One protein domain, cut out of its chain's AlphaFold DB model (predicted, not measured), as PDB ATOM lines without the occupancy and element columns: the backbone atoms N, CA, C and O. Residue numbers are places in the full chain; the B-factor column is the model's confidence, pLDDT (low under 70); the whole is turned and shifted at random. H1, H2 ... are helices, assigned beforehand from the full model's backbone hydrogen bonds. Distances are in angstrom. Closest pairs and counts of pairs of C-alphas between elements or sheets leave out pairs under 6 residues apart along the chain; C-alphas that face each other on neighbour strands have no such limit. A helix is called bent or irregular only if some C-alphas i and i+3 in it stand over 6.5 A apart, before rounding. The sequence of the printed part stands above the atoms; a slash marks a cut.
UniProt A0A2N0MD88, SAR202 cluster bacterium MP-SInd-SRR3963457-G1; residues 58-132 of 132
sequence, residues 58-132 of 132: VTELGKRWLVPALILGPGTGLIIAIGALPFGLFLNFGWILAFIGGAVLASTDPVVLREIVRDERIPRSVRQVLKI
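AT A GLANCE: This is residues 58 to 132 of the 132 residues of a protein of SAR202 cluster bacterium MP-SInd-SRR3963457-G1 (UniProt A0A2N0MD88). A long kinked helix, H2, and a shorter one, H3, cross at a steep tilt close to the far end of H2, where the chain turns back; from H3 a loose tail with two short helices, H4 and H5, runs out and sticks out into space. H1, a single short turn, sits before the other end of H2. The printed part has 75 residues with five named helices, in the order H1 to H5, and no named strand; the class is all helix. The whole is extended, with a radius of gyration of the C-alphas of 18.1 A, and spans 57 by 29 by 15 A, only just flat.

IN THESE COORDINATES: H1 is residues 58 to 61, beginning at C-alpha 58 at (208.431, 207.857, 169.698). H2 is residues 66 to 89, the longest helix, 33.8 A from its first C-alpha to its last, at (220.514, 202.519, 131.423). H2 has a kink of 26 degrees near residue 83 and is irregular, but only just: C-alphas 83 and 86 are 6.54 A apart. H3 is residues 95 to 106, 15.9 A long. H4 is residues 110 to 117, 9.9 A long. H5 is residues 124 to 131, 13.0 A long, ending at C-alpha 131 at (214.317, 226.453, 179.013); it is neither bent nor irregular, but only just: C-alphas 125 and 128 are 6.3 A apart.

HOW THE PARTS SIT: H2 and H3 touch, with 33 pairs of C-alphas within 8 A, and the closest C-alphas are those of Gly 83 and Gly 102, 4.2 A apart. Their lines stand at a steep tilt of 53 degrees, and they run opposite ways. H1 and H2 are close but not clearly touching; their closest C-alphas are those of Leu 61 and Pro 68, 7.9 A apart. H4 is apart from H1, H2 and H3, H5 is apart from H1, H2 and H3, and H4 and H5 are apart from each other. In H3 and H4 every O i to N i+4 pair is within hydrogen-bond range, in H2 16 of 20 are, H1 is too short for such a pair, and in H5 0 of 4 are, with 2 of 5 O i to N i+3 pairs within range.

THE WHOLE: The C-alphas of Asn 92 and Ile 132, the two farthest apart, are 58.2 A apart. Residues 62 to 68, of which 66 to 68 belong to H2, and residues 109 to 132, with H4 and H5, stand free; the remaining body of 44 residues spans 45 by 14 by 13 A. The printed part has no cut. The links from H1 to H2, H2 to H3 and H3 to H4 are tight, that from H4 to H5 is short, and no link is long. The mean pLDDT of the printed part is 70.2, and residues 58 to 64 and 109 to 132 are under 70.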
ATOM      1  N   VAL A  58     209.742 208.087 170.341       64.81
ATOM      2  CA  VAL A  58     208.431 207.857 169.698       64.81
ATOM      3  C   VAL A  58     207.364 208.894 170.082       64.81
ATOM      4  O   VAL A  58     206.474 209.199 169.287       64.81
ATOM      5  N   THR A  59     207.482 209.496 171.268       60.03
ATOM      6  CA  THR A  59     206.564 210.522 171.781       60.03
ATOM      7  C   THR A  59     206.618 211.828 170.977       60.03
ATOM      8  O   THR A  59     205.589 212.482 170.809       60.03
ATOM      9  N   GLU A  60     207.780 212.202 170.429       60.38
ATOM     10  CA  GLU A  60     207.914 213.390 169.570       60.38
ATOM     11  C   GLU A  60     207.448 213.123 168.136       60.38
ATOM     12  O   GLU A  60     206.861 214.012 167.510       60.38
ATOM     13  N   LEU A  61     207.612 211.886 167.641       59.97
ATOM     14  CA  LEU A  61     207.081 211.481 166.335       59.97
ATOM     15  C   LEU A  61     205.567 211.719 166.283       59.97
ATOM     16  O   LEU A  61     205.079 212.298 165.313       59.97
ATOM     17  N   GLY A  62     204.856 211.385 167.373       59.28
ATOM     18  CA  GLY A  62     203.416 211.597 167.587       59.28
ATOM     19  C   GLY A  62     202.879 212.960 167.129       59.28
ATOM     20  O   GLY A  62     201.825 213.030 166.501       59.28
ATOM     21  N   LYS A  63     203.620 214.046 167.386       61.50
ATOM     22  CA  LYS A  63     203.171 215.420 167.101       61.50
ATOM     23  C   LYS A  63     203.352 215.860 165.643       61.50
ATOM     24  O   LYS A  63     202.726 216.839 165.243       61.50
ATOM     25  N   ARG A  64     204.195 215.187 164.848       64.25
ATOM     26  CA  ARG A  64     204.491 215.547 163.443       64.25
ATOM     27  C   ARG A  64     204.737 214.323 162.545       64.25
ATOM     28  O   ARG A  64     205.616 214.368 161.695       64.25
ATOM     29  N   TRP A  65     203.935 213.260 162.670       71.62
ATOM     30  CA  TRP A  65     204.069 212.022 161.870       71.62
ATOM     31  C   TRP A  65     204.081 212.228 160.349       71.62
ATOM     32  O   TRP A  65     204.687 211.439 159.629       71.62
ATOM     33  N   LEU A  66     203.443 213.291 159.850       71.81
ATOM     34  CA  LEU A  66     203.330 213.547 158.414       71.81
ATOM     35  C   LEU A  66     204.691 213.816 157.752       71.81
ATOM     36  O   LEU A  66     204.911 213.393 156.622       71.81
ATOM     37  N   VAL A  67     205.611 214.488 158.453       72.44
ATOM     38  CA  VAL A  67     206.917 214.860 157.883       72.44
ATOM     39  C   VAL A  67     207.828 213.632 157.727       72.44
ATOM     40  O   VAL A  67     208.286 213.395 156.611       72.44
ATOM     41  N   PRO A  68     208.043 212.786 158.760       72.44
ATOM     42  CA  PRO A  68     208.771 211.531 158.605       72.44
ATOM     43  C   PRO A  68     208.119 210.592 157.591       72.44
ATOM     44  O   PRO A  68     208.832 210.010 156.783       72.44
ATOM     45  N   ALA A  69     206.786 210.472 157.583       77.19
ATOM     46  CA  ALA A  69     206.084 209.581 156.658       77.19
ATOM     47  C   ALA A  69     206.261 209.995 155.188       77.19
ATOM     48  O   ALA A  69     206.461 209.140 154.326       77.19
ATOM     49  N   LEU A  70     206.234 211.299 154.895       77.75
ATOM     50  CA  LEU A  70     206.441 211.807 153.540       77.75
ATOM     51  C   LEU A  70     207.902 211.655 153.080       77.75
ATOM     52  O   LEU A  70     208.167 211.416 151.905       77.75
ATOM     53  N   ILE A  71     208.864 211.746 153.997       77.31
ATOM     54  CA  ILE A  71     210.275 211.508 153.672       77.31
ATOM     55  C   ILE A  71     210.526 210.007 153.455       77.31
ATOM     56  O   ILE A  71     211.110 209.628 152.444       77.31
ATOM     57  N   LEU A  72     210.032 209.150 154.357       76.00
ATOM     58  CA  LEU A  72     210.225 207.696 154.306       76.00
ATOM     59  C   LEU A  72     209.502 207.030 153.134       76.00
ATOM     60  O   LEU A  72     210.041 206.088 152.562       76.00
ATOM     61  N   GLY A  73     208.304 207.496 152.777       81.88
ATOM     62  CA  GLY A  73     207.528 206.938 151.672       81.88
ATOM     63  C   GLY A  73     207.991 207.481 150.316       81.88
ATOM     64  O   GLY A  73     208.856 206.881 149.671       81.88
ATOM     65  N   PRO A  74     207.420 208.606 149.847       83.62
ATOM     66  CA  PRO A  74     207.717 209.122 148.515       83.62
ATOM     67  C   PRO A  74     209.150 209.641 148.365       83.62
ATOM     68  O   PRO A  74     209.715 209.489 147.285       83.62
ATOM     69  N   GLY A  75     209.762 210.196 149.419       83.75
ATOM     70  CA  GLY A  75     211.160 210.642 149.373       83.75
ATOM     71  C   GLY A  75     212.121 209.491 149.067       83.75
ATOM     72  O   GLY A  75     212.848 209.540 148.075       83.75
ATOM     73  N   THR A  76     212.068 208.419 149.861       84.81
ATOM     74  CA  THR A  76     212.885 207.217 149.634       84.81
ATOM     75  C   THR A  76     212.604 206.596 148.268       84.81
ATOM     76  O   THR A  76     213.538 206.323 147.523       84.81
ATOM     77  N   GLY A  77     211.331 206.421 147.890       87.94
ATOM     78  CA  GLY A  77     210.966 205.829 146.598       87.94
ATOM     79  C   GLY A  77     211.524 206.606 145.400       87.94
ATOM     80  O   GLY A  77     212.014 206.003 144.445       87.94
ATOM     81  N   LEU A  78     211.517 207.940 145.473       88.19
ATOM     82  CA  LEU A  78     212.087 208.792 144.435       88.19
ATOM     83  C   LEU A  78     213.612 208.629 144.340       88.19
ATOM     84  O   LEU A  78     214.138 208.504 143.236       88.19
ATOM     85  N   ILE A  79     214.316 208.575 145.476       87.81
ATOM     86  CA  ILE A  79     215.773 208.362 145.507       87.81
ATOM     87  C   ILE A  79     216.124 206.984 144.941       87.81
ATOM     88  O   ILE A  79     217.047 206.882 144.137       87.81
ATOM     89  N   ILE A  80     215.361 205.943 145.290       89.44
ATOM     90  CA  ILE A  80     215.536 204.594 144.736       89.44
ATOM     91  C   ILE A  80     215.374 204.620 143.214       89.44
ATOM     92  O   ILE A  80     216.219 204.080 142.503       89.44
ATOM     93  N   ALA A  81     214.314 205.254 142.703       89.06
ATOM     94  CA  ALA A  81     214.058 205.332 141.267       89.06
ATOM     95  C   ALA A  81     215.181 206.076 140.528       89.06
ATOM     96  O   ALA A  81     215.677 205.587 139.514       89.06
ATOM     97  N   ILE A  82     215.628 207.216 141.061       89.75
ATOM     98  CA  ILE A  82     216.742 207.988 140.496       89.75
ATOM     99  C   ILE A  82     218.042 207.177 140.545       89.75
ATOM    100  O   ILE A  82     218.768 207.122 139.555       89.75
ATOM    101  N   GLY A  83     218.319 206.512 141.669       87.69
ATOM    102  CA  GLY A  83     219.493 205.663 141.854       87.69
ATOM    103  C   GLY A  83     219.486 204.422 140.961       87.69
ATOM    104  O   GLY A  83     220.552 203.964 140.570       87.69
ATOM    105  N   ALA A  84     218.312 203.909 140.587       88.38
ATOM    106  CA  ALA A  84     218.156 202.761 139.695       88.38
ATOM    107  C   ALA A  84     218.429 203.094 138.218       88.38
ATOM    108  O   ALA A  84     218.918 202.237 137.480       88.38
ATOM    109  N   LEU A  85     218.155 204.328 137.775       88.44
ATOM    110  CA  LEU A  85     218.376 204.766 136.388       88.44
ATOM    111  C   LEU A  85     219.782 204.446 135.849       88.44
ATOM    112  O   LEU A  85     219.857 203.857 134.770       88.44
ATOM    113  N   PRO A  86     220.894 204.761 136.545       86.06
ATOM    114  CA  PRO A  86     222.221 204.422 136.044       86.06
ATOM    115  C   PRO A  86     222.435 202.907 135.894       86.06
ATOM    116  O   PRO A  86     223.051 202.478 134.919       86.06
ATOM    117  N   PHE A  87     221.878 202.080 136.785       85.31
ATOM    118  CA  PHE A  87     221.982 200.620 136.676       85.31
ATOM    119  C   PHE A  87     221.180 200.050 135.500       85.31
ATOM    120  O   PHE A  87     221.657 199.149 134.812       85.31
ATOM    121  N   GLY A  88     219.984 200.577 135.244       82.69
ATOM    122  CA  GLY A  88     219.161 200.137 134.115       82.69
ATOM    123  C   GLY A  88     219.703 200.616 132.766       82.69
ATOM    124  O   GLY A  88     219.748 199.847 131.810       82.69
ATOM    125  N   LEU A  89     220.147 201.875 132.688       81.19
ATOM    126  CA  LEU A  89     220.514 202.519 131.423       81.19
ATOM    127  C   LEU A  89     221.974 202.289 131.013       81.19
ATOM    128  O   LEU A  89     222.232 202.052 129.838       81.19
ATOM    129  N   PHE A  90     222.928 202.359 131.950       81.06
ATOM    130  CA  PHE A  90     224.359 202.243 131.627       81.06
ATOM    131  C   PHE A  90     224.891 200.818 131.778       81.06
ATOM    132  O   PHE A  90     225.735 200.397 130.992       81.06
ATOM    133  N   LEU A  91     224.410 200.075 132.777       79.12
ATOM    134  CA  LEU A  91     224.869 198.710 133.065       79.12
ATOM    135  C   LEU A  91     224.013 197.628 132.383       79.12
ATOM    136  O   LEU A  91     224.373 196.455 132.440       79.12
ATOM    137  N   ASN A  92     222.914 198.011 131.717       80.50
ATOM    138  CA  ASN A  92     221.981 197.103 131.030       80.50
ATOM    139  C   ASN A  92     221.437 195.984 131.944       80.50
ATOM    140  O   ASN A  92     221.103 194.886 131.493       80.50
ATOM    141  N   PHE A  93     221.367 196.241 133.253       78.94
ATOM    142  CA  PHE A  93     220.794 195.292 134.196       78.94
ATOM    143  C   PHE A  93     219.270 195.263 134.074       78.94
ATOM    144  O   PHE A  93     218.625 196.279 133.815       78.94
ATOM    145  N   GLY A  94     218.676 194.090 134.319       87.62
ATOM    146  CA  GLY A  94     217.225 193.973 134.419       87.62
ATOM    147  C   GLY A  94     216.677 194.942 135.469       87.62
ATOM    148  O   GLY A  94     217.290 195.121 136.523       87.62
ATOM    149  N   TRP A  95     215.512 195.540 135.202       85.38
ATOM    150  CA  TRP A  95     214.915 196.575 136.057       85.38
ATOM    151  C   TRP A  95     214.874 196.191 137.543       85.38
ATOM    152  O   TRP A  95     215.113 197.037 138.396       85.38
ATOM    153  N   ILE A  96     214.666 194.910 137.862       89.31
ATOM    154  CA  ILE A  96     214.683 194.411 139.243       89.31
ATOM    155  C   ILE A  96     216.043 194.616 139.938       89.31
ATOM    156  O   ILE A  96     216.092 195.117 141.057       89.31
ATOM    157  N   LEU A  97     217.151 194.300 139.263       86.75
ATOM    158  CA  LEU A  97     218.506 194.478 139.787       86.75
ATOM    159  C   LEU A  97     218.857 195.964 139.883       86.75
ATOM    160  O   LEU A  97     219.506 196.381 140.838       86.75
ATOM    161  N   ALA A  98     218.376 196.765 138.932       88.75
ATOM    162  CA  ALA A  98     218.542 198.210 138.963       88.75
ATOM    163  C   ALA A  98     217.852 198.838 140.184       88.75
ATOM    164  O   ALA A  98     218.463 199.648 140.878       88.75
ATOM    165  N   PHE A  99     216.622 198.421 140.501       88.56
ATOM    166  CA  PHE A  99     215.918 198.859 141.709       88.56
ATOM    167  C   PHE A  99     216.596 198.385 142.997       88.56
ATOM    168  O   PHE A  99     216.664 199.160 143.947       88.56
ATOM    169  N   ILE A 100     217.146 197.166 143.034       88.19
ATOM    170  CA  ILE A 100     217.939 196.686 144.181       88.19
ATOM    171  C   ILE A 100     219.188 197.558 144.370       88.19
ATOM    172  O   ILE A 100     219.449 198.014 145.481       88.19
ATOM    173  N   GLY A 101     219.926 197.851 143.296       86.31
ATOM    174  CA  GLY A 101     221.081 198.753 143.345       86.31
ATOM    175  C   GLY A 101     220.696 200.161 143.810       86.31
ATOM    176  O   GLY A 101     221.334 200.720 144.700       86.31
ATOM    177  N   GLY A 102     219.596 200.699 143.277       86.75
ATOM    178  CA  GLY A 102     219.022 201.971 143.711       86.75
ATOM    179  C   GLY A 102     218.627 201.972 145.191       86.75
ATOM    180  O   GLY A 102     218.882 202.954 145.880       86.75
ATOM    181  N   ALA A 103     218.077 200.870 145.706       87.69
ATOM    182  CA  ALA A 103     217.728 200.710 147.118       87.69
ATOM    183  C   ALA A 103     218.955 200.701 148.035       87.69
ATOM    184  O   ALA A 103     218.946 201.369 149.067       87.69
ATOM    185  N   VAL A 104     220.027 200.016 147.635       86.06
ATOM    186  CA  VAL A 104     221.293 200.022 148.380       86.06
ATOM    187  C   VAL A 104     221.901 201.426 148.421       86.06
ATOM    188  O   VAL A 104     222.344 201.859 149.479       86.06
ATOM    189  N   LEU A 105     221.868 202.174 147.310       83.94
ATOM    190  CA  LEU A 105     222.348 203.562 147.276       83.94
ATOM    191  C   LEU A 105     221.459 204.528 148.071       83.94
ATOM    192  O   LEU A 105     221.962 205.470 148.679       83.94
ATOM    193  N   ALA A 106     220.142 204.308 148.059       83.19
ATOM    194  CA  ALA A 106     219.184 205.119 148.804       83.19
ATOM    195  C   ALA A 106     219.250 204.873 150.317       83.19
ATOM    196  O   ALA A 106     218.840 205.734 151.093       83.19
ATOM    197  N   SER A 107     219.761 203.712 150.742       78.19
ATOM    198  CA  SER A 107     219.981 203.365 152.144       78.19
ATOM    199  C   SER A 107     221.146 204.177 152.724       78.19
ATOM    200  O   SER A 107     222.224 203.650 152.987       78.19
ATOM    201  N   THR A 108     220.945 205.482 152.919       70.75
ATOM    202  CA  THR A 108     221.898 206.361 153.608       70.75
ATOM    203  C   THR A 108     222.164 205.824 155.007       70.75
ATOM    204  O   THR A 108     221.256 205.814 155.837       70.75
ATOM    205  N   ASP A 109     223.401 205.402 155.275       63.88
ATOM    206  CA  ASP A 109     223.806 204.950 156.602       63.88
ATOM    207  C   ASP A 109     223.773 206.150 157.575       63.88
ATOM    208  O   ASP A 109     224.580 207.087 157.445       63.88
ATOM    209  N   PRO A 110     222.838 206.178 158.542       51.94
ATOM    210  CA  PRO A 110     222.722 207.276 159.490       51.94
ATOM    211  C   PRO A 110     223.984 207.431 160.342       51.94
ATOM    212  O   PRO A 110     224.180 208.498 160.919       51.94
ATOM    213  N   VAL A 111     224.852 206.418 160.426       47.12
ATOM    214  CA  VAL A 111     226.110 206.482 161.178       47.12
ATOM    215  C   VAL A 111     227.061 207.524 160.581       47.12
ATOM    216  O   VAL A 111     227.578 208.358 161.325       47.12
ATOM    217  N   VAL A 112     227.214 207.560 159.252       52.88
ATOM    218  CA  VAL A 112     228.070 208.548 158.565       52.88
ATOM    219  C   VAL A 112     227.440 209.942 158.619       52.88
ATOM    220  O   VAL A 112     228.124 210.930 158.885       52.88
ATOM    221  N   LEU A 113     226.113 210.038 158.455       49.66
ATOM    222  CA  LEU A 113     225.405 211.314 158.609       49.66
ATOM    223  C   LEU A 113     225.504 211.864 160.039       49.66
ATOM    224  O   LEU A 113     225.649 213.070 160.213       49.66
ATOM    225  N   ARG A 114     225.457 211.011 161.069       50.22
ATOM    226  CA  ARG A 114     225.625 211.415 162.477       50.22
ATOM    227  C   ARG A 114     227.045 211.893 162.778       50.22
ATOM    228  O   ARG A 114     227.193 212.786 163.609       50.22
ATOM    229  N   GLU A 115     228.064 211.332 162.124       52.75
ATOM    230  CA  GLU A 115     229.457 211.792 162.234       52.75
ATOM    231  C   GLU A 115     229.620 213.209 161.653       52.75
ATOM    232  O   GLU A 115     230.271 214.049 162.268       52.75
ATOM    233  N   ILE A 116     228.930 213.517 160.546       48.56
ATOM    234  CA  ILE A 116     228.915 214.852 159.914       48.56
ATOM    235  C   ILE A 116     228.044 215.852 160.694       48.56
ATOM    236  O   ILE A 116     228.430 217.002 160.877       48.56
ATOM    237  N   VAL A 117     226.884 215.431 161.211       46.69
ATOM    238  CA  VAL A 117     225.990 216.275 162.038       46.69
ATOM    239  C   VAL A 117     226.591 216.560 163.425       46.69
ATOM    240  O   VAL A 117     226.139 217.462 164.132       46.69
ATOM    241  N   ARG A 118     227.651 215.841 163.809       44.94
ATOM    242  CA  ARG A 118     228.500 216.164 164.961       44.94
ATOM    243  C   ARG A 118     229.593 217.196 164.667       44.94
ATOM    244  O   ARG A 118     230.362 217.493 165.579       44.94
ATOM    245  N   ASP A 119     229.650 217.778 163.468       41.53
ATOM    246  CA  ASP A 119     230.428 218.999 163.267       41.53
ATOM    247  C   ASP A 119     229.756 220.149 164.041       41.53
ATOM    248  O   ASP A 119     228.756 220.741 163.629       41.53
ATOM    249  N   GLU A 120     230.304 220.429 165.225       47.81
ATOM    250  CA  GLU A 120     229.918 221.463 166.195       47.81
ATOM    251  C   GLU A 120     230.175 222.903 165.692       47.81
ATOM    252  O   GLU A 120     230.502 223.811 166.462       47.81
ATOM    253  N   ARG A 121     229.977 223.175 164.399       46.12
ATOM    254  CA  ARG A 121     230.159 224.505 163.796       46.12
ATOM    255  C   ARG A 121     228.914 225.425 163.870       46.12
ATOM    256  O   ARG A 121     228.647 226.167 162.933       46.12
ATOM    257  N   ILE A 122     228.318 225.485 165.086       46.78
ATOM    258  CA  ILE A 122     227.714 226.673 165.786       46.78
ATOM    259  C   ILE A 122     226.251 227.077 165.387       46.78
ATOM    260  O   ILE A 122     225.930 226.919 164.215       46.78
ATOM    261  N   PRO A 123     225.336 227.629 166.266       46.44
ATOM    262  CA  PRO A 123     225.537 228.355 167.546       46.44
ATOM    263  C   PRO A 123     224.706 227.970 168.797       46.44
ATOM    264  O   PRO A 123     223.613 227.412 168.760       46.44
ATOM    265  N   ARG A 124     225.214 228.446 169.947       49.56
ATOM    266  CA  ARG A 124     224.642 228.357 171.310       49.56
ATOM    267  C   ARG A 124     223.296 229.079 171.517       49.56
ATOM    268  O   ARG A 124     222.670 228.867 172.550       49.56
ATOM    269  N   SER A 125     222.831 229.891 170.570       49.28
ATOM    270  CA  SER A 125     221.671 230.782 170.742       49.28
ATOM    271  C   SER A 125     220.312 230.066 170.794       49.28
ATOM    272  O   SER A 125     219.368 230.598 171.365       49.28
ATOM    273  N   VAL A 126     220.203 228.836 170.274       50.09
ATOM    274  CA  VAL A 126     218.955 228.041 170.351       50.09
ATOM    275  C   VAL A 126     218.840 227.283 171.683       50.09
ATOM    276  O   VAL A 126     217.752 226.907 172.110       50.09
ATOM    277  N   ARG A 127     219.959 227.126 172.408       51.06
ATOM    278  CA  ARG A 127     220.045 226.387 173.681       51.06
ATOM    279  C   ARG A 127     219.260 227.057 174.825       51.06
ATOM    280  O   ARG A 127     219.032 226.424 175.847       51.06
ATOM    281  N   GLN A 128     218.855 228.319 174.659       50.69
ATOM    282  CA  GLN A 128     218.211 229.127 175.701       50.69
ATOM    283  C   GLN A 128     216.690 229.288 175.524       50.69
ATOM    284  O   GLN A 128     216.020 229.670 176.475       50.69
ATOM    285  N   VAL A 129     216.122 228.943 174.359       49.22
ATOM    286  CA  VAL A 129     214.658 228.965 174.147       49.22
ATOM    287  C   VAL A 129     213.992 227.699 174.694       49.22
ATOM    288  O   VAL A 129     212.852 227.740 175.129       49.22
ATOM    289  N   LEU A 130     214.729 226.588 174.774       45.94
ATOM    290  CA  LEU A 130     214.244 225.309 175.305       45.94
ATOM    291  C   LEU A 130     214.265 225.221 176.848       45.94
ATOM    292  O   LEU A 130     214.289 224.124 177.405       45.94
ATOM    293  N   LYS A 131     214.334 226.363 177.543       45.72
ATOM    294  CA  LYS A 131     214.317 226.453 179.013       45.72
ATOM    295  C   LYS A 131     213.121 227.249 179.557       45.72
ATOM    296  O   LYS A 131     213.154 227.648 180.719       45.72
ATOM    297  N   ILE A 132     212.095 227.468 178.728       42.91
ATOM    298  CA  ILE A 132     210.776 227.988 179.119       42.91
ATOM    299  C   ILE A 132     209.722 226.986 178.657       42.91
ATOM    300  O   ILE A 132     209.834 226.529 177.498       42.91
TER     301      ILE A 132